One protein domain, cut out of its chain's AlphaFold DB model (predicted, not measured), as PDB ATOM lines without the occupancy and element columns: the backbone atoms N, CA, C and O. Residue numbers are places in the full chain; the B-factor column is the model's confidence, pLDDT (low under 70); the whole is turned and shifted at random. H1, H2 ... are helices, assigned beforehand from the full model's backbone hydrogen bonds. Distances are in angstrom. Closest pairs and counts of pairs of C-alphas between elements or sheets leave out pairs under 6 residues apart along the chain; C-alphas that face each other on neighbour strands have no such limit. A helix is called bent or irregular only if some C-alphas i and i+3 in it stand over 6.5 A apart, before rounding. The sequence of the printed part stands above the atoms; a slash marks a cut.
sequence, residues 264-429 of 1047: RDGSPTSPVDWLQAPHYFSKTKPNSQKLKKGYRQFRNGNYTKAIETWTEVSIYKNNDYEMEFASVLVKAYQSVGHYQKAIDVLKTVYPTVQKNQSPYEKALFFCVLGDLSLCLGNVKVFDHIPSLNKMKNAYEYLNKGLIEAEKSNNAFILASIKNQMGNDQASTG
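Overview. This is residues 264 to 429 of the 1047 residues of the protein "CHAT domain-containing protein" of Candidatus Magnetomorum sp. HK-1 (UniProt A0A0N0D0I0). Five long helices, H3 to H7, stand side by side in an up-and-down bundle, each running against the one before it, with H5 in the middle. At one end of the longest axis a shorter helical hairpin, H1 and H2, packs on H3 through H2. Printed are 166 residues with seven named helices, H1 to H7, and no named strand: all helix. The whole is compact, radius of gyration of the C-alphas 14.9 A, spanning 42 by 36 by 31 A.

Arrangement. Start at the hub, H5, residues 359 to 375. H6, residues 394 to 408, forms a hairpin with it at a shallow tilt of 19 degrees; their closest C-alphas, of Ala 363 and Gly 401, are 4.2 A apart. H7, residues 411 to 427, touches H5, running the same way; the closest C-alphas, of Cys 367 and Ile 417, are 5.7 A apart. H4, residues 339 to 355, forms a hairpin with H5, closest at C-alphas 353 and 362, 6.1 A; it is irregular, with C-alphas 348 and 351 7.1 A apart. H5 touches H3, residues 322 to 335, with residues 361 to 368 alone, closest at C-alphas 361 and 323, 6.2 A. H2, residues 303 to 311, forms a hairpin with H3, touching its residues 329 to 335 alone, closest at C-alphas 303 and 332, 5.3 A. H1, residues 289 to 299, forms a hairpin with H2, closest at C-alphas 294 and 306, 4.3 A. Every O i to N i+4 pair is within hydrogen-bond range except in H4, 11 of 13.

Along the chain. Find H1 beginning at C-alpha 289, (106.571, 114.591, 94.383). H4 is 25.1 A long, H5 24.6 A. H7, 24.5 A, ends at C-alpha 427, (73.543, 111.073, 115.281).

Size, cuts and confidence. The farthest C-alphas, 289 and 429, are 44.2 A apart. The printed part has no cut; the H5 to H6 link, 18 residues, is long. Look for pLDDT under 70 at residues 283 to 287 and 312 to 320.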
ATOM      1  N   ARG A 264      94.323 123.194 119.938       77.31
ATOM      2  CA  ARG A 264      93.253 122.582 119.142       77.31
ATOM      3  C   ARG A 264      91.938 123.269 119.509       77.31
ATOM      4  O   ARG A 264      91.775 123.727 120.628       77.31
ATOM      5  N   ASP A 265      91.015 123.385 118.565       75.94
ATOM      6  CA  ASP A 265      89.686 123.941 118.842       75.94
ATOM      7  C   ASP A 265      88.643 122.839 119.047       75.94
ATOM      8  O   ASP A 265      87.502 123.131 119.377       75.94
ATOM      9  N   GLY A 266      89.009 121.570 118.874       84.88
ATOM     10  CA  GLY A 266      88.168 120.424 119.190       84.88
ATOM     11  C   GLY A 266      88.980 119.146 119.313       84.88
ATOM     12  O   GLY A 266      90.166 119.102 118.991       84.88
ATOM     13  N   SER A 267      88.319 118.070 119.713       89.12
ATOM     14  CA  SER A 267      88.973 116.787 119.924       89.12
ATOM     15  C   SER A 267      89.428 116.181 118.593       89.12
ATOM     16  O   SER A 267      88.692 116.246 117.598       89.12
ATOM     17  N   PRO A 268      90.614 115.547 118.544       91.12
ATOM     18  CA  PRO A 268      91.006 114.703 117.424       91.12
ATOM     19  C   PRO A 268      89.964 113.620 117.122       91.12
ATOM     20  O   PRO A 268      89.218 113.172 117.997       91.12
ATOM     21  N   THR A 269      89.940 113.150 115.874       90.94
ATOM     22  CA  THR A 269      89.003 112.100 115.447       90.94
ATOM     23  C   THR A 269      89.189 110.825 116.275       90.94
ATOM     24  O   THR A 269      90.215 110.151 116.184       90.94
ATOM     25  N   SER A 270      88.164 110.466 117.051       91.88
ATOM     26  CA  SER A 270      88.208 109.326 117.970       91.88
ATOM     27  C   SER A 270      87.803 108.004 117.297       91.88
ATOM     28  O   SER A 270      86.807 107.969 116.570       91.88
ATOM     29  N   PRO A 271      88.468 106.869 117.600       92.75
ATOM     30  CA  PRO A 271      88.028 105.540 117.162       92.75
ATOM     31  C   PRO A 271      86.693 105.109 117.786       92.75
ATOM     32  O   PRO A 271      86.082 104.133 117.345       92.75
ATOM     33  N   VAL A 272      86.214 105.819 118.811       90.06
ATOM     34  CA  VAL A 272      84.940 105.536 119.486       90.06
ATOM     35  C   VAL A 272      83.760 106.268 118.823       90.06
ATOM     36  O   VAL A 272      82.624 106.082 119.248       90.06
ATOM     37  N   ASP A 273      84.000 107.044 117.765       92.00
ATOM     38  CA  ASP A 273      82.984 107.824 117.049       92.00
ATOM     39  C   ASP A 273      82.465 107.113 115.776       92.00
ATOM     40  O   ASP A 273      82.921 106.019 115.414       92.00
ATOM     41  N   TRP A 274      81.487 107.721 115.096       94.81
ATOM     42  CA  TRP A 274      81.089 107.349 113.737       94.81
ATOM     43  C   TRP A 274      82.233 107.631 112.758       94.81
ATOM     44  O   TRP A 274      82.808 108.720 112.737       94.81
ATOM     45  N   LEU A 275      82.571 106.648 111.928       95.31
ATOM     46  CA  LEU A 275      83.716 106.732 111.032       95.31
ATOM     47  C   LEU A 275      83.341 107.435 109.722       95.31
ATOM     48  O   LEU A 275      82.365 107.083 109.050       95.31
ATOM     49  N   GLN A 276      84.147 108.422 109.339       93.44
ATOM     50  CA  GLN A 276      84.021 109.114 108.058       93.44
ATOM     51  C   GLN A 276      84.467 108.209 106.904       93.44
ATOM     52  O   GLN A 276      85.448 107.464 107.023       93.44
ATOM     53  N   ALA A 277      83.817 108.346 105.747       91.19
ATOM     54  CA  ALA A 277      84.274 107.718 104.509       91.19
ATOM     55  C   ALA A 277      85.771 108.026 104.222       91.19
ATOM     56  O   ALA A 277      86.273 109.119 104.530       91.19
ATOM     57  N   PRO A 278      86.535 107.068 103.665       88.06
ATOM     58  CA  PRO A 278      87.913 107.313 103.274       88.06
ATOM     59  C   PRO A 278      87.974 108.235 102.054       88.06
ATOM     60  O   PRO A 278      87.056 108.271 101.238       88.06
ATOM     61  N   HIS A 279      89.072 108.974 101.922       82.12
ATOM     62  CA  HIS A 279      89.276 109.821 100.753       82.12
ATOM     63  C   HIS A 279      89.724 108.999  99.530       82.12
ATOM     64  O   HIS A 279      90.470 108.025  99.665       82.12
ATOM     65  N   TYR A 280      89.314 109.446  98.342       81.25
ATOM     66  CA  TYR A 280      89.656 108.876  97.041       81.25
ATOM     67  C   TYR A 280      89.899 109.987  96.011       81.25
ATOM     68  O   TYR A 280      89.078 110.894  95.886       81.25
ATOM     69  N   PHE A 281      90.993 109.861  95.252       76.25
ATOM     70  CA  PHE A 281      91.298 110.713  94.098       76.25
ATOM     71  C   PHE A 281      90.670 110.108  92.837       76.25
ATOM     72  O   PHE A 281      90.986 108.963  92.501       76.25
ATOM     73  N   SER A 282      89.811 110.854  92.134       70.75
ATOM     74  CA  SER A 282      89.057 110.348  90.970       70.75
ATOM     75  C   SER A 282      89.877 110.230  89.684       70.75
ATOM     76  O   SER A 282      89.515 109.471  88.785       70.75
ATOM     77  N   LYS A 283      91.002 110.947  89.597       64.19
ATOM     78  CA  LYS A 283      91.944 110.935  88.465       64.19
ATOM     79  C   LYS A 283      93.318 110.391  88.903       64.19
ATOM     80  O   LYS A 283      93.598 110.253  90.094       64.19
ATOM     81  N   THR A 284      94.206 110.081  87.948       56.72
ATOM     82  CA  THR A 284      95.579 109.603  88.228       56.72
ATOM     83  C   THR A 284      96.304 110.496  89.235       56.72
ATOM     84  O   THR A 284      96.232 111.722  89.144       56.72
ATOM     85  N   LYS A 285      97.005 109.855  90.189       58.22
ATOM     86  CA  LYS A 285      97.647 110.497  91.345       58.22
ATOM     87  C   LYS A 285      98.474 111.728  90.935       58.22
ATOM     88  O   LYS A 285      99.197 111.657  89.943       58.22
ATOM     89  N   PRO A 286      98.469 112.797  91.748       57.69
ATOM     90  CA  PRO A 286      99.142 114.056  91.434       57.69
ATOM     91  C   PRO A 286     100.613 113.832  91.069       57.69
ATOM     92  O   PRO A 286     101.323 113.172  91.825       57.69
ATOM     93  N   ASN A 287     101.098 114.389  89.954       61.56
ATOM     94  CA  ASN A 287     102.486 114.190  89.504       61.56
ATOM     95  C   ASN A 287     103.538 114.847  90.415       61.56
ATOM     96  O   ASN A 287     104.694 114.429  90.409       61.56
ATOM     97  N   SER A 288     103.137 115.804  91.257       73.62
ATOM     98  CA  SER A 288     104.029 116.465  92.213       73.62
ATOM     99  C   SER A 288     104.554 115.500  93.280       73.62
ATOM    100  O   SER A 288     103.797 114.895  94.047       73.62
ATOM    101  N   GLN A 289     105.881 115.405  93.382       77.31
ATOM    102  CA  GLN A 289     106.571 114.591  94.383       77.31
ATOM    103  C   GLN A 289     106.209 115.007  95.820       77.31
ATOM    104  O   GLN A 289     106.055 114.138  96.682       77.31
ATOM    105  N   LYS A 290     105.996 116.310  96.068       74.69
ATOM    106  CA  LYS A 290     105.559 116.840  97.371       74.69
ATOM    107  C   LYS A 290     104.126 116.421  97.711       74.69
ATOM    108  O   LYS A 290     103.887 115.942  98.815       74.69
ATOM    109  N   LEU A 291     103.196 116.471  96.751       75.75
ATOM    110  CA  LEU A 291     101.815 116.009  96.966       75.75
ATOM    111  C   LEU A 291     101.759 114.498  97.238       75.75
ATOM    112  O   LEU A 291     101.069 114.062  98.159       75.75
ATOM    113  N   LYS A 292     102.562 113.702  96.515       79.88
ATOM    114  CA  LYS A 292     102.730 112.261  96.785       79.88
ATOM    115  C   LYS A 292     103.358 111.986  98.157       79.88
ATOM    116  O   LYS A 292     103.078 110.943  98.746       79.88
ATOM    117  N   LYS A 293     104.242 112.860  98.653       85.56
ATOM    118  CA  LYS A 293     104.841 112.755  99.995       85.56
ATOM    119  C   LYS A 293     103.798 113.043 101.078       85.56
ATOM    120  O   LYS A 293     103.589 112.177 101.923       85.56
ATOM    121  N   GLY A 294     103.094 114.173 100.985       84.25
ATOM    122  CA  GLY A 294     102.025 114.538 101.921       84.25
ATOM    123  C   GLY A 294     100.920 113.483 101.977       84.25
ATOM    124  O   GLY A 294     100.525 113.047 103.052       84.25
ATOM    125  N   TYR A 295     100.505 112.946 100.824       83.00
ATOM    126  CA  TYR A 295      99.504 111.876 100.793       83.00
ATOM    127  C   TYR A 295      99.994 110.572 101.432       83.00
ATOM    128  O   TYR A 295      99.225 109.901 102.114       83.00
ATOM    129  N   ARG A 296     101.273 110.207 101.268       84.75
ATOM    130  CA  ARG A 296     101.858 109.059 101.984       84.75
ATOM    131  C   ARG A 296     101.866 109.285 103.495       84.75
ATOM    132  O   ARG A 296     101.480 108.385 104.230       84.75
ATOM    133  N   GLN A 297     102.237 110.480 103.952       86.69
ATOM    134  CA  GLN A 297     102.185 110.834 105.374       86.69
ATOM    135  C   GLN A 297     100.750 110.751 105.914       86.69
ATOM    136  O   GLN A 297     100.533 110.112 106.937       86.69
ATOM    137  N   PHE A 298      99.769 111.285 105.183       87.12
ATOM    138  CA  PHE A 298      98.349 111.195 105.527       87.12
ATOM    139  C   PHE A 298      97.853 109.748 105.619       87.12
ATOM    140  O   PHE A 298      97.228 109.372 106.603       87.12
ATOM    141  N   ARG A 299      98.167 108.910 104.621       84.06
ATOM    142  CA  ARG A 299      97.800 107.480 104.612       84.06
ATOM    143  C   ARG A 299      98.435 106.694 105.755       84.06
ATOM    144  O   ARG A 299      97.859 105.710 106.203       84.06
ATOM    145  N   ASN A 300      99.596 107.141 106.219       85.25
ATOM    146  CA  ASN A 300     100.266 106.580 107.380       85.25
ATOM    147  C   ASN A 300      99.777 107.217 108.689       85.25
ATOM    148  O   ASN A 300     100.393 106.976 109.708       85.25
ATOM    149  N   GLY A 301      98.736 108.057 108.704       86.12
ATOM    150  CA  GLY A 301      98.241 108.712 109.923       86.12
ATOM    151  C   GLY A 301      99.149 109.811 110.490       86.12
ATOM    152  O   GLY A 301      98.884 110.336 111.568       86.12
ATOM    153  N   ASN A 302     100.204 110.204 109.770       87.44
ATOM    154  CA  ASN A 302     101.089 111.315 110.124       87.44
ATOM    155  C   ASN A 302     100.476 112.651 109.671       87.44
ATOM    156  O   ASN A 302     101.040 113.356 108.829       87.44
ATOM    157  N   TYR A 303      99.294 112.975 110.201       88.56
ATOM    158  CA  TYR A 303      98.471 114.100 109.747       88.56
ATOM    159  C   TYR A 303      99.167 115.455 109.894       88.56
ATOM    160  O   TYR A 303      99.139 116.234 108.948       88.56
ATOM    161  N   THR A 304      99.867 115.711 111.004       85.94
ATOM    162  CA  THR A 304     100.616 116.965 111.214       85.94
ATOM    163  C   THR A 304     101.669 117.180 110.126       85.94
ATOM    164  O   THR A 304     101.653 118.200 109.445       85.94
ATOM    165  N   LYS A 305     102.503 116.166 109.857       84.94
ATOM    166  CA  LYS A 305     103.522 116.220 108.791       84.94
ATOM    167  C   LYS A 305     102.901 116.368 107.397       84.94
ATOM    168  O   LYS A 305     103.488 117.004 106.518       84.94
ATOM    169  N   ALA A 306     101.734 115.757 107.177       86.19
ATOM    170  CA  ALA A 306     100.997 115.884 105.924       86.19
ATOM    171  C   ALA A 306     100.476 117.314 105.722       86.19
ATOM    172  O   ALA A 306     100.643 117.863 104.635       86.19
ATOM    173  N   ILE A 307      99.908 117.920 106.773       87.12
ATOM    174  CA  ILE A 307      99.459 119.316 106.784       87.12
ATOM    175  C   ILE A 307     100.634 120.235 106.455       87.12
ATOM    176  O   ILE A 307     100.533 120.966 105.477       87.12
ATOM    177  N   GLU A 308     101.753 120.133 107.182       84.25
ATOM    178  CA  GLU A 308     102.968 120.936 106.947       84.25
ATOM    179  C   GLU A 308     103.423 120.858 105.483       84.25
ATOM    180  O   GLU A 308     103.600 121.871 104.805       84.25
ATOM    181  N   THR A 309     103.504 119.634 104.948       82.62
ATOM    182  CA  THR A 309     103.919 119.384 103.560       82.62
ATOM    183  C   THR A 309     102.971 120.016 102.532       82.62
ATOM    184  O   THR A 309     103.400 120.346 101.425       82.62
ATOM    185  N   TRP A 310     101.681 120.162 102.851       78.06
ATOM    186  CA  TRP A 310     100.686 120.759 101.956       78.06
ATOM    187  C   TRP A 310     100.543 122.274 102.123       78.06
ATOM    188  O   TRP A 310     100.288 122.959 101.129       78.06
ATOM    189  N   THR A 311     100.724 122.811 103.333       72.12
ATOM    190  CA  THR A 311     100.575 124.246 103.624       72.12
ATOM    191  C   THR A 311     101.743 125.081 103.120       72.12
ATOM    192  O   THR A 311     101.516 126.193 102.652       72.12
ATOM    193  N   GLU A 312     102.963 124.539 103.115       62.38
ATOM    194  CA  GLU A 312     104.172 125.244 102.657       62.38
ATOM    195  C   GLU A 312     104.119 125.717 101.198       62.38
ATOM    196  O   GLU A 312     104.954 126.516 100.781       62.38
ATOM    197  N   VAL A 313     103.199 125.200 100.378       53.44
ATOM    198  CA  VAL A 313     103.392 125.267  98.927       53.44
ATOM    199  C   VAL A 313     102.315 126.014  98.159       53.44
ATOM    200  O   VAL A 313     102.486 126.207  96.962       53.44
ATOM    201  N   SER A 314     101.207 126.438  98.777       59.12
ATOM    202  CA  SER A 314     100.055 127.020  98.048       59.12
ATOM    203  C   SER A 314      99.597 126.189  96.821       59.12
ATOM    204  O   SER A 314      98.814 126.669  96.009       59.12
ATOM    205  N   ILE A 315     100.071 124.937  96.680       53.06
ATOM    206  CA  ILE A 315     100.156 124.188  95.408       53.06
ATOM    207  C   ILE A 315      98.789 123.729  94.905       53.06
ATOM    208  O   ILE A 315      98.635 123.427  93.724       53.06
ATOM    209  N   TYR A 316      97.810 123.601  95.798       58.31
ATOM    210  CA  TYR A 316      96.481 123.141  95.410       58.31
ATOM    211  C   TYR A 316      95.625 124.260  94.798       58.31
ATOM    212  O   TYR A 316      94.655 123.943  94.114       58.31
ATOM    213  N   LYS A 317      95.987 125.539  94.999       59.34
ATOM    214  CA  LYS A 317      95.295 126.677  94.382       59.34
ATOM    215  C   LYS A 317      95.612 126.697  92.883       59.34
ATOM    216  O   LYS A 317      96.781 126.649  92.511       59.34
ATOM    217  N   ASN A 318      94.580 126.786  92.038       58.25
ATOM    218  CA  ASN A 318      94.668 126.745  90.566       58.25
ATOM    219  C   ASN A 318      95.104 125.391  89.967       58.25
ATOM    220  O   ASN A 318      95.808 125.357  88.958       58.25
ATOM    221  N   ASN A 319      94.695 124.272  90.571       63.19
ATOM    222  CA  ASN A 319      94.944 122.929  90.040       63.19
ATOM    223  C   ASN A 319      93.619 122.198  89.763       63.19
ATOM    224  O   ASN A 319      92.664 122.366  90.517       63.19
ATOM    225  N   ASP A 320      93.587 121.299  88.773       66.81
ATOM    226  CA  ASP A 320      92.429 120.442  88.426       66.81
ATOM    227  C   ASP A 320      91.957 119.522  89.574       66.81
ATOM    228  O   ASP A 320      90.970 118.799  89.442       66.81
ATOM    229  N   TYR A 321      92.691 119.510  90.689       74.38
ATOM    230  CA  TYR A 321      92.492 118.663  91.865       74.38
ATOM    231  C   TYR A 321      92.210 119.473  93.139       74.38
ATOM    232  O   TYR A 321      92.262 118.912  94.236       74.38
ATOM    233  N   GLU A 322      91.968 120.784  93.026       81.75
ATOM    234  CA  GLU A 322      91.834 121.707  94.164       81.75
ATOM    235  C   GLU A 322      90.876 121.167  95.239       81.75
ATOM    236  O   GLU A 322      91.227 121.105  96.419       81.75
ATOM    237  N   MET A 323      89.710 120.663  94.827       88.19
ATOM    238  CA  MET A 323      88.708 120.110  95.737       88.19
ATOM    239  C   MET A 323      89.069 118.765  96.363       88.19
ATOM    240  O   MET A 323      88.790 118.543  97.544       88.19
ATOM    241  N   GLU A 324      89.699 117.867  95.605       87.00
ATOM    242  CA  GLU A 324      90.154 116.584  96.146       87.00
ATOM    243  C   GLU A 324      91.206 116.822  97.232       87.00
ATOM    244  O   GLU A 324      91.077 116.302  98.340       87.00
ATOM    245  N   PHE A 325      92.168 117.716  96.990       84.75
ATOM    246  CA  PHE A 325      93.154 118.096  98.000       84.75
ATOM    247  C   PHE A 325      92.552 118.796  99.208       84.75
ATOM    248  O   PHE A 325      92.897 118.444 100.337       84.75
ATOM    249  N   ALA A 326      91.642 119.747  98.987       88.50
ATOM    250  CA  ALA A 326      90.947 120.423 100.071       88.50
ATOM    251  C   ALA A 326      90.236 119.415 100.981       88.50
ATOM    252  O   ALA A 326      90.341 119.520 102.199       88.50
ATOM    253  N   SER A 327      89.601 118.383 100.415       90.50
ATOM    254  CA  SER A 327      88.936 117.349 101.215       90.50
ATOM    255  C   SER A 327      89.901 116.535 102.089       90.50
ATOM    256  O   SER A 327      89.584 116.247 103.243       90.50
ATOM    257  N   VAL A 328      91.100 116.202 101.590       89.56
ATOM    258  CA  VAL A 328      92.117 115.495 102.390       89.56
ATOM    259  C   VAL A 328      92.675 116.399 103.481       89.56
ATOM    260  O   VAL A 328      92.863 115.950 104.610       89.56
ATOM    261  N   LEU A 329      92.921 117.670 103.162       90.00
ATOM    262  CA  LEU A 329      93.435 118.645 104.115       90.00
ATOM    263  C   LEU A 329      92.419 118.922 105.233       90.00
ATOM    264  O   LEU A 329      92.797 118.937 106.400       90.00
ATOM    265  N   VAL A 330      91.131 119.049 104.896       92.62
ATOM    266  CA  VAL A 330      90.035 119.129 105.876       92.62
ATOM    267  C   VAL A 330      90.048 117.908 106.788       92.62
ATOM    268  O   VAL A 330      90.086 118.066 108.006       92.62
ATOM    269  N   LYS A 331      90.111 116.699 106.220       92.81
ATOM    270  CA  LYS A 331      90.166 115.465 107.011       92.81
ATOM    271  C   LYS A 331      91.404 115.403 107.909       92.81
ATOM    272  O   LYS A 331      91.309 114.949 109.046       92.81
ATOM    273  N   ALA A 332      92.556 115.869 107.428       92.12
ATOM    274  CA  ALA A 332      93.782 115.932 108.218       92.12
ATOM    275  C   ALA A 332      93.630 116.897 109.400       92.12
ATOM    276  O   ALA A 332      93.963 116.525 110.519       92.12
ATOM    277  N   TYR A 333      93.061 118.085 109.172       92.75
ATOM    278  CA  TYR A 333      92.760 119.047 110.230       92.75
ATOM    279  C   TYR A 333      91.759 118.499 111.256       92.75
ATOM    280  O   TYR A 333      92.020 118.599 112.451       92.75
ATOM    281  N   GLN A 334      90.677 117.841 110.824       93.06
ATOM    282  CA  GLN A 334      89.745 117.147 111.731       93.06
ATOM    283  C   GLN A 334      90.447 116.035 112.533       93.06
ATOM    284  O   GLN A 334      90.160 115.823 113.709       93.06
ATOM    285  N   SER A 335      91.406 115.334 111.922       91.25
ATOM    286  CA  SER A 335      92.151 114.247 112.575       91.25
ATOM    287  C   SER A 335      93.113 114.736 113.660       91.25
ATOM    288  O   SER A 335      93.502 113.939 114.504       91.25
ATOM    289  N   VAL A 336      93.475 116.022 113.659       89.81
ATOM    290  CA  VAL A 336      94.333 116.647 114.682       89.81
ATOM    291  C   VAL A 336      93.597 117.675 115.550       89.81
ATOM    292  O   VAL A 336      94.241 118.336 116.355       89.81
ATOM    293  N   GLY A 337      92.275 117.823 115.395       89.62
ATOM    294  CA  GLY A 337      91.465 118.716 116.230       89.62
ATOM    295  C   GLY A 337      91.463 120.198 115.826       89.62
ATOM    296  O   GLY A 337      91.346 121.059 116.687       89.62
ATOM    297  N   HIS A 338      91.635 120.518 114.538       89.62
ATOM    298  CA  HIS A 338      91.644 121.894 114.009       89.62
ATOM    299  C   HIS A 338      90.456 122.179 113.069       89.62
ATOM    300  O   HIS A 338      90.610 122.350 111.856       89.62
ATOM    301  N   TYR A 339      89.248 122.250 113.614       89.56
ATOM    302  CA  TYR A 339      88.000 122.389 112.865       89.56
ATOM    303  C   TYR A 339      87.842 123.760 112.198       89.56
ATOM    304  O   TYR A 339      87.392 123.826 111.055       89.56
ATOM    305  N   GLN A 340      88.296 124.851 112.813       86.38
ATOM    306  CA  GLN A 340      88.253 126.186 112.213       86.38
ATOM    307  C   GLN A 340      89.146 126.269 110.972       86.38
ATOM    308  O   GLN A 340      88.728 126.808 109.947       86.38
ATOM    309  N   LYS A 341      90.329 125.639 111.005       87.44
ATOM    310  CA  LYS A 341      91.197 125.530 109.819       87.44
ATOM    311  C   LYS A 341      90.531 124.699 108.721       87.44
ATOM    312  O   LYS A 341      90.603 125.073 107.553       87.44
ATOM    313  N   ALA A 342      89.834 123.618 109.075       90.88
ATOM    314  CA  ALA A 342      89.025 122.860 108.119       90.88
ATOM    315  C   ALA A 342      87.910 123.716 107.486       90.88
ATOM    316  O   ALA A 342      87.735 123.689 106.264       90.88
ATOM    317  N   ILE A 343      87.199 124.526 108.280       90.12
ATOM    318  CA  ILE A 343      86.207 125.483 107.775       90.12
ATOM    319  C   ILE A 343      86.868 126.450 106.787       90.12
ATOM    320  O   ILE A 343      86.334 126.676 105.702       90.12
ATOM    321  N   ASP A 344      88.025 127.011 107.128       87.88
ATOM    322  CA  ASP A 344      88.702 128.015 106.302       87.88
ATOM    323  C   ASP A 344      89.216 127.442 104.973       87.88
ATOM    324  O   ASP A 344      89.129 128.108 103.935       87.88
ATOM    325  N   VAL A 345      89.651 126.177 104.963       89.38
ATOM    326  CA  VAL A 345      89.944 125.445 103.721       89.38
ATOM    327  C   VAL A 345      88.693 125.367 102.842       89.38
ATOM    328  O   VAL A 345      88.759 125.741 101.670       89.38
ATOM    329  N   LEU A 346      87.540 124.969 103.395       91.00
ATOM    330  CA  LEU A 346      86.279 124.910 102.640       91.00
ATOM    331  C   LEU A 346      85.810 126.291 102.157       91.00
ATOM    332  O   LEU A 346      85.355 126.405 101.018       91.00
ATOM    333  N   LYS A 347      85.958 127.349 102.969       89.00
ATOM    334  CA  LYS A 347      85.660 128.734 102.548       89.00
ATOM    335  C   LYS A 347      86.480 129.130 101.328       89.00
ATOM    336  O   LYS A 347      85.949 129.753 100.415       89.00
ATOM    337  N   THR A 348      87.763 128.770 101.326       87.19
ATOM    338  CA  THR A 348      88.708 129.158 100.274       87.19
ATOM    339  C   THR A 348      88.347 128.534  98.929       87.19
ATOM    340  O   THR A 348      88.408 129.215  97.911       87.19
ATOM    341  N   VAL A 349      87.927 127.266  98.918       87.94
ATOM    342  CA  VAL A 349      87.607 126.540  97.676       87.94
ATOM    343  C   VAL A 349      86.161 126.716  97.207       87.94
ATOM    344  O   VAL A 349      85.853 126.466  96.041       87.94
ATOM    345  N   TYR A 350      85.260 127.183  98.078       89.44
ATOM    346  CA  TYR A 350      83.843 127.345  97.749       89.44
ATOM    347  C   TYR A 350      83.569 128.192  96.485       89.44
ATOM    348  O   TYR A 350      82.759 127.758  95.659       89.44
ATOM    349  N   PRO A 351      84.237 129.345  96.252       87.19
ATOM    350  CA  PRO A 351      84.045 130.122  95.027       87.19
ATOM    351  C   PRO A 351      84.385 129.336  93.753       87.19
ATOM    352  O   PRO A 351      83.684 129.478  92.748       87.19
ATOM    353  N   THR A 352      85.422 128.489  93.789       85.19
ATOM    354  CA  THR A 352      85.792 127.616  92.664       85.19
ATOM    355  C   THR A 352      84.720 126.552  92.436       85.19
ATOM    356  O   THR A 352      84.245 126.406  91.313       85.19
ATOM    357  N   VAL A 353      84.250 125.880  93.495       87.38
ATOM    358  CA  VAL A 353      83.170 124.868  93.421       87.38
ATOM    359  C   VAL A 353      81.884 125.442  92.842       87.38
ATOM    360  O   VAL A 353      81.175 124.772  92.089       87.38
ATOM    361  N   GLN A 354      81.561 126.685  93.201       83.69
ATOM    362  CA  GLN A 354      80.363 127.353  92.712       83.69
ATOM    363  C   GLN A 354      80.456 127.660  91.212       83.69
ATOM    364  O   GLN A 354      79.455 127.525  90.507       83.69
ATOM    365  N   LYS A 355      81.638 128.063  90.730       85.12
ATOM    366  CA  LYS A 355      81.886 128.367  89.313       85.12
ATOM    367  C   LYS A 355      82.062 127.110  88.460       85.12
ATOM    368  O   LYS A 355      81.669 127.116  87.296       85.12
ATOM    369  N   ASN A 356      82.636 126.045  89.018       79.81
ATOM    370  CA  ASN A 356      82.876 124.800  88.299       79.81
ATOM    371  C   ASN A 356      81.548 124.086  87.968       79.81
ATOM    372  O   ASN A 356      80.594 124.063  88.754       79.81
ATOM    373  N   GLN A 357      81.472 123.481  86.783       83.44
ATOM    374  CA  GLN A 357      80.336 122.670  86.349       83.44
ATOM    375  C   GLN A 357      80.430 121.205  86.802       83.44
ATOM    376  O   GLN A 357      79.434 120.500  86.684       83.44
ATOM    377  N   SER A 358      81.558 120.763  87.373       90.94
ATOM    378  CA  SER A 358      81.774 119.391  87.863       90.94
ATOM    379  C   SER A 358      80.790 118.989  88.980       90.94
ATOM    380  O   SER A 358      80.909 119.487  90.107       90.94
ATOM    381  N   PRO A 359      79.842 118.059  88.732       93.50
ATOM    382  CA  PRO A 359      78.944 117.568  89.779       93.50
ATOM    383  C   PRO A 359      79.694 116.749  90.839       93.50
ATOM    384  O   PRO A 359      79.346 116.786  92.015       93.50
ATOM    385  N   TYR A 360      80.779 116.067  90.450       92.69
ATOM    386  CA  TYR A 360      81.634 115.310  91.370       92.69
ATOM    387  C   TYR A 360      82.265 116.209  92.444       92.69
ATOM    388  O   TYR A 360      82.190 115.902  93.632       92.69
ATOM    389  N   GLU A 361      82.848 117.346  92.053       91.69
ATOM    390  CA  GLU A 361      83.482 118.259  93.012       91.69
ATOM    391  C   GLU A 361      82.466 118.905  93.955       91.69
ATOM    392  O   GLU A 361      82.740 119.065  95.145       91.69
ATOM    393  N   LYS A 362      81.264 119.217  93.450       93.88
ATOM    394  CA  LYS A 362      80.149 119.695  94.281       93.88
ATOM    395  C   LYS A 362      79.712 118.630  95.279       93.88
ATOM    396  O   LYS A 362      79.549 118.937  96.458       93.88
ATOM    397  N   ALA A 363      79.571 117.385  94.832       95.44
ATOM    398  CA  ALA A 363      79.245 116.258  95.694       95.44
ATOM    399  C   ALA A 363      80.293 116.074  96.802       95.44
ATOM    400  O   ALA A 363      79.936 115.958  97.974       95.44
ATOM    401  N   LEU A 364      81.584 116.131  96.455       94.56
ATOM    402  CA  LEU A 364      82.685 116.037  97.412       94.56
ATOM    403  C   LEU A 364      82.688 117.198  98.415       94.56
ATOM    404  O   LEU A 364      82.815 116.954  99.615       94.56
ATOM    405  N   PHE A 365      82.484 118.438  97.954       94.69
ATOM    406  CA  PHE A 365      82.363 119.609  98.827       94.69
ATOM    407  C   PHE A 365      81.280 119.402  99.891       94.69
ATOM    408  O   PHE A 365      81.540 119.539 101.085       94.69
ATOM    409  N   PHE A 366      80.071 119.028  99.466       95.75
ATOM    410  CA  PHE A 366      78.938 118.843 100.372       95.75
ATOM    411  C   PHE A 366      79.078 117.610 101.272       95.75
ATOM    412  O   PHE A 366      78.632 117.646 102.417       95.75
ATOM    413  N   CYS A 367      79.745 116.555 100.801       96.19
ATOM    414  CA  CYS A 367      80.089 115.382 101.606       96.19
ATOM    415  C   CYS A 367      80.986 115.754 102.799       96.19
ATOM    416  O   CYS A 367      80.732 115.343 103.931       96.19
ATOM    417  N   VAL A 368      82.027 116.554 102.550       95.69
ATOM    418  CA  VAL A 368      82.974 117.010 103.581       95.69
ATOM    419  C   VAL A 368      82.337 118.058 104.493       95.69
ATOM    420  O   VAL A 368      82.509 117.999 105.706       95.69
ATOM    421  N   LEU A 369      81.563 118.990 103.933       95.00
ATOM    422  CA  LEU A 369      80.864 120.014 104.708       95.00
ATOM    423  C   LEU A 369      79.817 119.413 105.656       95.00
ATOM    424  O   LEU A 369      79.702 119.853 106.796       95.00
ATOM    425  N   GLY A 370      79.078 118.399 105.199       95.25
ATOM    426  CA  GLY A 370      78.131 117.669 106.038       95.25
ATOM    427  C   GLY A 370      78.817 116.948 107.198       95.25
ATOM    428  O   GLY A 370      78.354 117.032 108.328       95.25
ATOM    429  N   ASP A 371      79.966 116.313 106.947       95.12
ATOM    430  CA  ASP A 371      80.775 115.701 108.009       95.12
ATOM    431  C   ASP A 371      81.248 116.715 109.053       95.12
ATOM    432  O   ASP A 371      81.126 116.490 110.254       95.12
ATOM    433  N   LEU A 372      81.774 117.845 108.577       94.00
ATOM    434  CA  LEU A 372      82.258 118.922 109.426       94.00
ATOM    435  C   LEU A 372      81.122 119.510 110.269       94.00
ATOM    436  O   LEU A 372      81.308 119.754 111.455       94.00
ATOM    437  N   SER A 373      79.935 119.671 109.678       92.44
ATOM    438  CA  SER A 373      78.724 120.085 110.389       92.44
ATOM    439  C   SER A 373      78.372 119.119 111.525       92.44
ATOM    440  O   SER A 373      78.098 119.584 112.628       92.44
ATOM    441  N   LEU A 374      78.455 117.796 111.312       91.50
ATOM    442  CA  LEU A 374      78.242 116.804 112.378       91.50
ATOM    443  C   LEU A 374      79.262 116.949 113.511       91.50
ATOM    444  O   LEU A 374      78.860 116.999 114.668       91.50
ATOM    445  N   CYS A 375      80.556 117.074 113.191       90.75
ATOM    446  CA  CYS A 375      81.615 117.268 114.189       90.75
ATOM    447  C   CYS A 375      81.436 118.537 115.038       90.75
ATOM    448  O   CYS A 375      81.945 118.594 116.154       90.75
ATOM    449  N   LEU A 376      80.739 119.547 114.514       86.25
ATOM    450  CA  LEU A 376      80.465 120.825 115.177       86.25
ATOM    451  C   LEU A 376      79.095 120.848 115.888       86.25
ATOM    452  O   LEU A 376      78.583 121.920 116.195       86.25
ATOM    453  N   GLY A 377      78.470 119.686 116.114       81.44
ATOM    454  CA  GLY A 377      77.179 119.587 116.807       81.44
ATOM    455  C   GLY A 377      75.956 119.667 115.889       81.44
ATOM    456  O   GLY A 377      74.887 120.097 116.313       81.44
ATOM    457  N   ASN A 378      76.103 119.259 114.626       80.69
ATOM    458  CA  ASN A 378      75.058 119.291 113.596       80.69
ATOM    459  C   ASN A 378      74.496 120.701 113.342       80.69
ATOM    460  O   ASN A 378      73.289 120.921 113.215       80.69
ATOM    461  N   VAL A 379      75.406 121.672 113.281       80.31
ATOM    462  CA  VAL A 379      75.081 123.091 113.116       80.31
ATOM    463  C   VAL A 379      75.394 123.586 111.715       80.31
ATOM    464  O   VAL A 379      76.171 123.008 110.945       80.31
ATOM    465  N   LYS A 380      74.810 124.727 111.386       82.00
ATOM    466  CA  LYS A 380      75.177 125.507 110.217       82.00
ATOM    467  C   LYS A 380      76.626 125.995 110.324       82.00
ATOM    468  O   LYS A 380      77.017 126.565 111.335       82.00
ATOM    469  N   VAL A 381      77.399 125.816 109.251       82.00
ATOM    470  CA  VAL A 381      78.838 126.141 109.223       82.00
ATOM    471  C   VAL A 381      79.122 127.526 108.623       82.00
ATOM    472  O   VAL A 381      80.102 128.173 108.985       82.00
ATOM    473  N   PHE A 382      78.277 128.009 107.700       82.44
ATOM    474  CA  PHE A 382      78.511 129.263 106.971       82.44
ATOM    475  C   PHE A 382      77.367 130.265 107.111       82.44
ATOM    476  O   PHE A 382      76.341 130.147 106.438       82.44
ATOM    477  N   ASP A 383      77.573 131.314 107.908       70.69
ATOM    478  CA  ASP A 383      76.565 132.364 108.106       70.69
ATOM    479  C   ASP A 383      76.570 133.458 107.038       70.69
ATOM    480  O   ASP A 383      75.506 133.927 106.632       70.69
ATOM    481  N   HIS A 384      77.745 133.812 106.518       74.25
ATOM    482  CA  HIS A 384      77.922 134.958 105.619       74.25
ATOM    483  C   HIS A 384      77.827 134.622 104.122       74.25
ATOM    484  O   HIS A 384      77.996 135.506 103.289       74.25
ATOM    485  N   ILE A 385      77.568 133.362 103.758       76.44
ATOM    486  CA  ILE A 385      77.492 132.918 102.357       76.44
ATOM    487  C   ILE A 385      76.013 132.728 101.976       76.44
ATOM    488  O   ILE A 385      75.436 131.719 102.373       76.44
ATOM    489  N   PRO A 386      75.372 133.624 101.194       77.25
ATOM    490  CA  PRO A 386      73.914 133.613 100.974       77.25
ATOM    491  C   PRO A 386      73.324 132.314 100.402       77.25
ATOM    492  O   PRO A 386      72.168 131.976 100.637       77.25
ATOM    493  N   SER A 387      74.103 131.568  99.623       75.56
ATOM    494  CA  SER A 387      73.704 130.282  99.037       75.56
ATOM    495  C   SER A 387      73.770 129.113 100.024       75.56
ATOM    496  O   SER A 387      73.090 128.107  99.817       75.56
ATOM    497  N   LEU A 388      74.597 129.224 101.066       80.06
ATOM    498  CA  LEU A 388      74.761 128.217 102.118       80.06
ATOM    499  C   LEU A 388      74.052 128.619 103.408       80.06
ATOM    500  O   LEU A 388      73.697 127.753 104.196       80.06
ATOM    501  N   ASN A 389      73.773 129.910 103.600       75.69
ATOM    502  CA  ASN A 389      73.248 130.413 104.857       75.69
ATOM    503  C   ASN A 389      71.805 129.951 105.149       75.69
ATOM    504  O   ASN A 389      71.345 130.038 106.286       75.69
ATOM    505  N   LYS A 390      71.106 129.459 104.120       79.81
ATOM    506  CA  LYS A 390      69.783 128.842 104.226       79.81
ATOM    507  C   LYS A 390      69.849 127.409 104.743       79.81
ATOM    508  O   LYS A 390      68.835 126.938 105.246       79.81
ATOM    509  N   MET A 391      71.005 126.747 104.615       85.50
ATOM    510  CA  MET A 391      71.192 125.375 105.076       85.50
ATOM    511  C   MET A 391      71.524 125.349 106.567       85.50
ATOM    512  O   MET A 391      72.458 126.021 107.006       85.50
ATOM    513  N   LYS A 392      70.755 124.601 107.357       82.25
ATOM    514  CA  LYS A 392      70.781 124.681 108.825       82.25
ATOM    515  C   LYS A 392      71.603 123.590 109.506       82.25
ATOM    516  O   LYS A 392      72.010 123.798 110.643       82.25
ATOM    517  N   ASN A 393      71.832 122.456 108.849       88.38
ATOM    518  CA  ASN A 393      72.397 121.255 109.471       88.38
ATOM    519  C   ASN A 393      73.098 120.338 108.448       88.38
ATOM    520  O   ASN A 393      73.080 120.597 107.241       88.38
ATOM    521  N   ALA A 394      73.707 119.256 108.937       92.31
ATOM    522  CA  ALA A 394      74.433 118.273 108.141       92.31
ATOM    523  C   ALA A 394      73.547 117.589 107.099       92.31
ATOM    524  O   ALA A 394      73.966 117.462 105.948       92.31
ATOM    525  N   TYR A 395      72.321 117.205 107.466       94.00
ATOM    526  CA  TYR A 395      71.362 116.576 106.558       94.00
ATOM    527  C   TYR A 395      71.151 117.391 105.275       94.00
ATOM    528  O   TYR A 395      71.228 116.847 104.173       94.00
ATOM    529  N   GLU A 396      70.939 118.704 105.385       94.38
ATOM    530  CA  GLU A 396      70.709 119.566 104.222       94.38
ATOM    531  C   GLU A 396      71.951 119.682 103.323       94.38
ATOM    532  O   GLU A 396      71.827 119.621 102.093       94.38
ATOM    533  N   TYR A 397      73.151 119.769 103.912       95.12
ATOM    534  CA  TYR A 397      74.404 119.720 103.152       95.12
ATOM    535  C   TYR A 397      74.548 118.381 102.424       95.12
ATOM    536  O   TYR A 397      74.746 118.353 101.209       95.12
ATOM    537  N   LEU A 398      74.390 117.268 103.140       96.69
ATOM    538  CA  LEU A 398      74.534 115.922 102.593       96.69
ATOM    539  C   LEU A 398      73.485 115.623 101.518       96.69
ATOM    540  O   LEU A 398      73.806 114.963 100.534       96.69
ATOM    541  N   ASN A 399      72.255 116.126 101.656       96.38
ATOM    542  CA  ASN A 399      71.190 115.914 100.676       96.38
ATOM    543  C   ASN A 399      71.502 116.628  99.360       96.38
ATOM    544  O   ASN A 399      71.339 116.064  98.279       96.38
ATOM    545  N   LYS A 400      72.051 117.842  99.440       95.19
ATOM    546  CA  LYS A 400      72.566 118.532  98.258       95.19
ATOM    547  C   LYS A 400      73.741 117.778  97.633       95.19
ATOM    548  O   LYS A 400      73.798 117.648  96.413       95.19
ATOM    549  N   GLY A 401      74.643 117.247  98.454       96.19
ATOM    550  CA  GLY A 401      75.731 116.390  97.987       96.19
ATOM    551  C   GLY A 401      75.231 115.133  97.276       96.19
ATOM    552  O   GLY A 401      75.774 114.778  96.235       96.19
ATOM    553  N   LEU A 402      74.183 114.490  97.796       97.00
ATOM    554  CA  LEU A 402      73.583 113.286  97.221       97.00
ATOM    555  C   LEU A 402      73.059 113.545  95.803       97.00
ATOM    556  O   LEU A 402      73.394 112.798  94.888       97.00
ATOM    557  N   ILE A 403      72.326 114.646  95.611       96.38
ATOM    558  CA  ILE A 403      71.815 115.064  94.296       96.38
ATOM    559  C   ILE A 403      72.966 115.284  93.301       96.38
ATOM    560  O   ILE A 403      72.885 114.884  92.141       96.38
ATOM    561  N   GLU A 404      74.056 115.924  93.729       96.31
ATOM    562  CA  GLU A 404      75.219 116.159  92.863       96.31
ATOM    563  C   GLU A 404      76.019 114.872  92.594       96.31
ATOM    564  O   GLU A 404      76.535 114.685  91.490       96.31
ATOM    565  N   ALA A 405      76.074 113.942  93.554       95.75
ATOM    566  CA  ALA A 405      76.708 112.640  93.369       95.75
ATOM    567  C   ALA A 405      75.971 111.803  92.321       95.75
ATOM    568  O   ALA A 405      76.623 111.218  91.455       95.75
ATOM    569  N   GLU A 406      74.639 111.797  92.346       95.69
ATOM    570  CA  GLU A 406      73.814 111.126  91.336       95.69
ATOM    571  C   GLU A 406      74.067 111.703  89.935       95.69
ATOM    572  O   GLU A 406      74.291 110.948  88.993       95.69
ATOM    573  N   LYS A 407      74.165 113.034  89.799       96.19
ATOM    574  CA  LYS A 407      74.522 113.692  88.525       96.19
ATOM    575  C   LYS A 407      75.940 113.374  88.050       96.19
ATOM    576  O   LYS A 407      76.208 113.405  86.852       96.19
ATOM    577  N   SER A 408      76.866 113.130  88.976       93.62
ATOM    578  CA  SER A 408      78.270 112.870  88.644       93.62
ATOM    579  C   SER A 408      78.507 111.497  88.015       93.62
ATOM    580  O   SER A 408      79.576 111.278  87.447       93.62
ATOM    581  N   ASN A 409      77.554 110.564  88.153       90.62
ATOM    582  CA  ASN A 409      77.705 109.147  87.806       90.62
ATOM    583  C   ASN A 409      78.950 108.473  88.424       90.62
ATOM    584  O   ASN A 409      79.401 107.429  87.952       90.62
ATOM    585  N   ASN A 410      79.514 109.037  89.496       92.25
ATOM    586  CA  ASN A 410      80.640 108.453  90.210       92.25
ATOM    587  C   ASN A 410      80.123 107.610  91.388       92.25
ATOM    588  O   ASN A 410      79.635 108.119  92.398       92.25
ATOM    589  N   ALA A 411      80.241 106.288  91.260       93.38
ATOM    590  CA  ALA A 411      79.736 105.347  92.256       93.38
ATOM    591  C   ALA A 411      80.422 105.496  93.628       93.38
ATOM    592  O   ALA A 411      79.784 105.303  94.663       93.38
ATOM    593  N   PHE A 412      81.703 105.876  93.673       93.62
ATOM    594  CA  PHE A 412      82.435 105.947  94.937       93.62
ATOM    595  C   PHE A 412      82.018 107.156  95.781       93.62
ATOM    596  O   PHE A 412      81.827 107.024  96.993       93.62
ATOM    597  N   ILE A 413      81.834 108.330  95.162       95.00
ATOM    598  CA  ILE A 413      81.328 109.499  95.895       95.00
ATOM    599  C   ILE A 413      79.885 109.277  96.351       95.00
ATOM    600  O   ILE A 413      79.549 109.637  97.477       95.00
ATOM    601  N   LEU A 414      79.058 108.605  95.540       96.62
ATOM    602  CA  LEU A 414      77.703 108.226  95.938       96.62
ATOM    603  C   LEU A 414      77.722 107.319  97.177       96.62
ATOM    604  O   LEU A 414      77.019 107.598  98.146       96.62
ATOM    605  N   ALA A 415      78.569 106.284  97.190       97.06
ATOM    606  CA  ALA A 415      78.750 105.422  98.358       97.06
ATOM    607  C   ALA A 415      79.234 106.218  99.582       97.06
ATOM    608  O   ALA A 415      78.676 106.092 100.669       97.06
ATOM    609  N   SER A 416      80.217 107.101  99.396       97.00
ATOM    610  CA  SER A 416      80.753 107.946 100.468       97.00
ATOM    611  C   SER A 416      79.667 108.818 101.100       97.00
ATOM    612  O   SER A 416      79.534 108.834 102.322       97.00
ATOM    613  N   ILE A 417      78.826 109.473 100.294       97.50
ATOM    614  CA  ILE A 417      77.712 110.289 100.796       97.50
ATOM    615  C   ILE A 417      76.664 109.436 101.506       97.50
ATOM    616  O   ILE A 417      76.146 109.861 102.535       97.50
ATOM    617  N   LYS A 418      76.376 108.221 101.022       98.19
ATOM    618  CA  LYS A 418      75.471 107.297 101.723       98.19
ATOM    619  C   LYS A 418      76.022 106.915 103.102       98.19
ATOM    620  O   LYS A 418      75.261 106.940 104.060       98.19
ATOM    621  N   ASN A 419      77.328 106.673 103.259       98.19
ATOM    622  CA  ASN A 419      77.921 106.477 104.591       98.19
ATOM    623  C   ASN A 419      77.717 107.701 105.500       98.19
ATOM    624  O   ASN A 419      77.319 107.553 106.650       98.19
ATOM    625  N   GLN A 420      77.941 108.910 104.980       97.44
ATOM    626  CA  GLN A 420      77.780 110.142 105.761       97.44
ATOM    627  C   GLN A 420      76.322 110.426 106.135       97.44
ATOM    628  O   GLN A 420      76.052 110.845 107.254       97.44
ATOM    629  N   MET A 421      75.381 110.134 105.235       97.62
ATOM    630  CA  MET A 421      73.945 110.127 105.524       97.62
ATOM    631  C   MET A 421      73.613 109.142 106.646       97.62
ATOM    632  O   MET A 421      72.843 109.470 107.540       97.62
ATOM    633  N   GLY A 422      74.230 107.958 106.643       97.69
ATOM    634  CA  GLY A 422      74.112 107.012 107.747       97.69
ATOM    635  C   GLY A 422      74.584 107.605 109.078       97.69
ATOM    636  O   GLY A 422      73.864 107.501 110.070       97.69
ATOM    637  N   ASN A 423      75.740 108.278 109.083       96.94
ATOM    638  CA  ASN A 423      76.282 108.938 110.277       96.94
ATOM    639  C   ASN A 423      75.344 110.046 110.792       96.94
ATOM    640  O   ASN A 423      75.108 110.128 111.995       96.94
ATOM    641  N   ASP A 424      74.775 110.857 109.895       95.44
ATOM    642  CA  ASP A 424      73.791 111.894 110.236       95.44
ATOM    643  C   ASP A 424      72.540 111.289 110.891       95.44
ATOM    644  O   ASP A 424      72.210 111.645 112.022       95.44
ATOM    645  N   GLN A 425      71.911 110.293 110.260       95.50
ATOM    646  CA  GLN A 425      70.721 109.642 110.824       95.50
ATOM    647  C   GLN A 425      71.009 108.945 112.162       95.50
ATOM    648  O   GLN A 425      70.186 108.975 113.079       95.50
ATOM    649  N   ALA A 426      72.197 108.348 112.302       93.94
ATOM    650  CA  ALA A 426      72.622 107.736 113.553       93.94
ATOM    651  C   ALA A 426      72.852 108.779 114.659       93.94
ATOM    652  O   ALA A 426      72.522 108.521 115.813       93.94
ATOM    653  N   SER A 427      73.365 109.969 114.323       89.19
ATOM    654  CA  SER A 427      73.543 111.073 115.281       89.19
ATOM    655  C   SER A 427      72.216 111.603 115.843       89.19
ATOM    656  O   SER A 427      72.167 112.067 116.983       89.19
ATOM    657  N   THR A 428      71.127 111.473 115.076       87.38
ATOM    658  CA  THR A 428      69.765 111.833 115.493       87.38
ATOM    659  C   THR A 428      68.995 110.676 116.144       87.38
ATOM    660  O   THR A 428      67.832 110.849 116.497       87.38
ATOM    661  N   GLY A 429      69.613 109.497 116.297       90.56
ATOM    662  CA  GLY A 429      68.999 108.304 116.894       90.56
ATOM    663  C   GLY A 429      68.122 107.463 115.952       90.56
ATOM    664  O   GLY A 429      67.523 106.486 116.397       90.56
TER     665      GLY A 429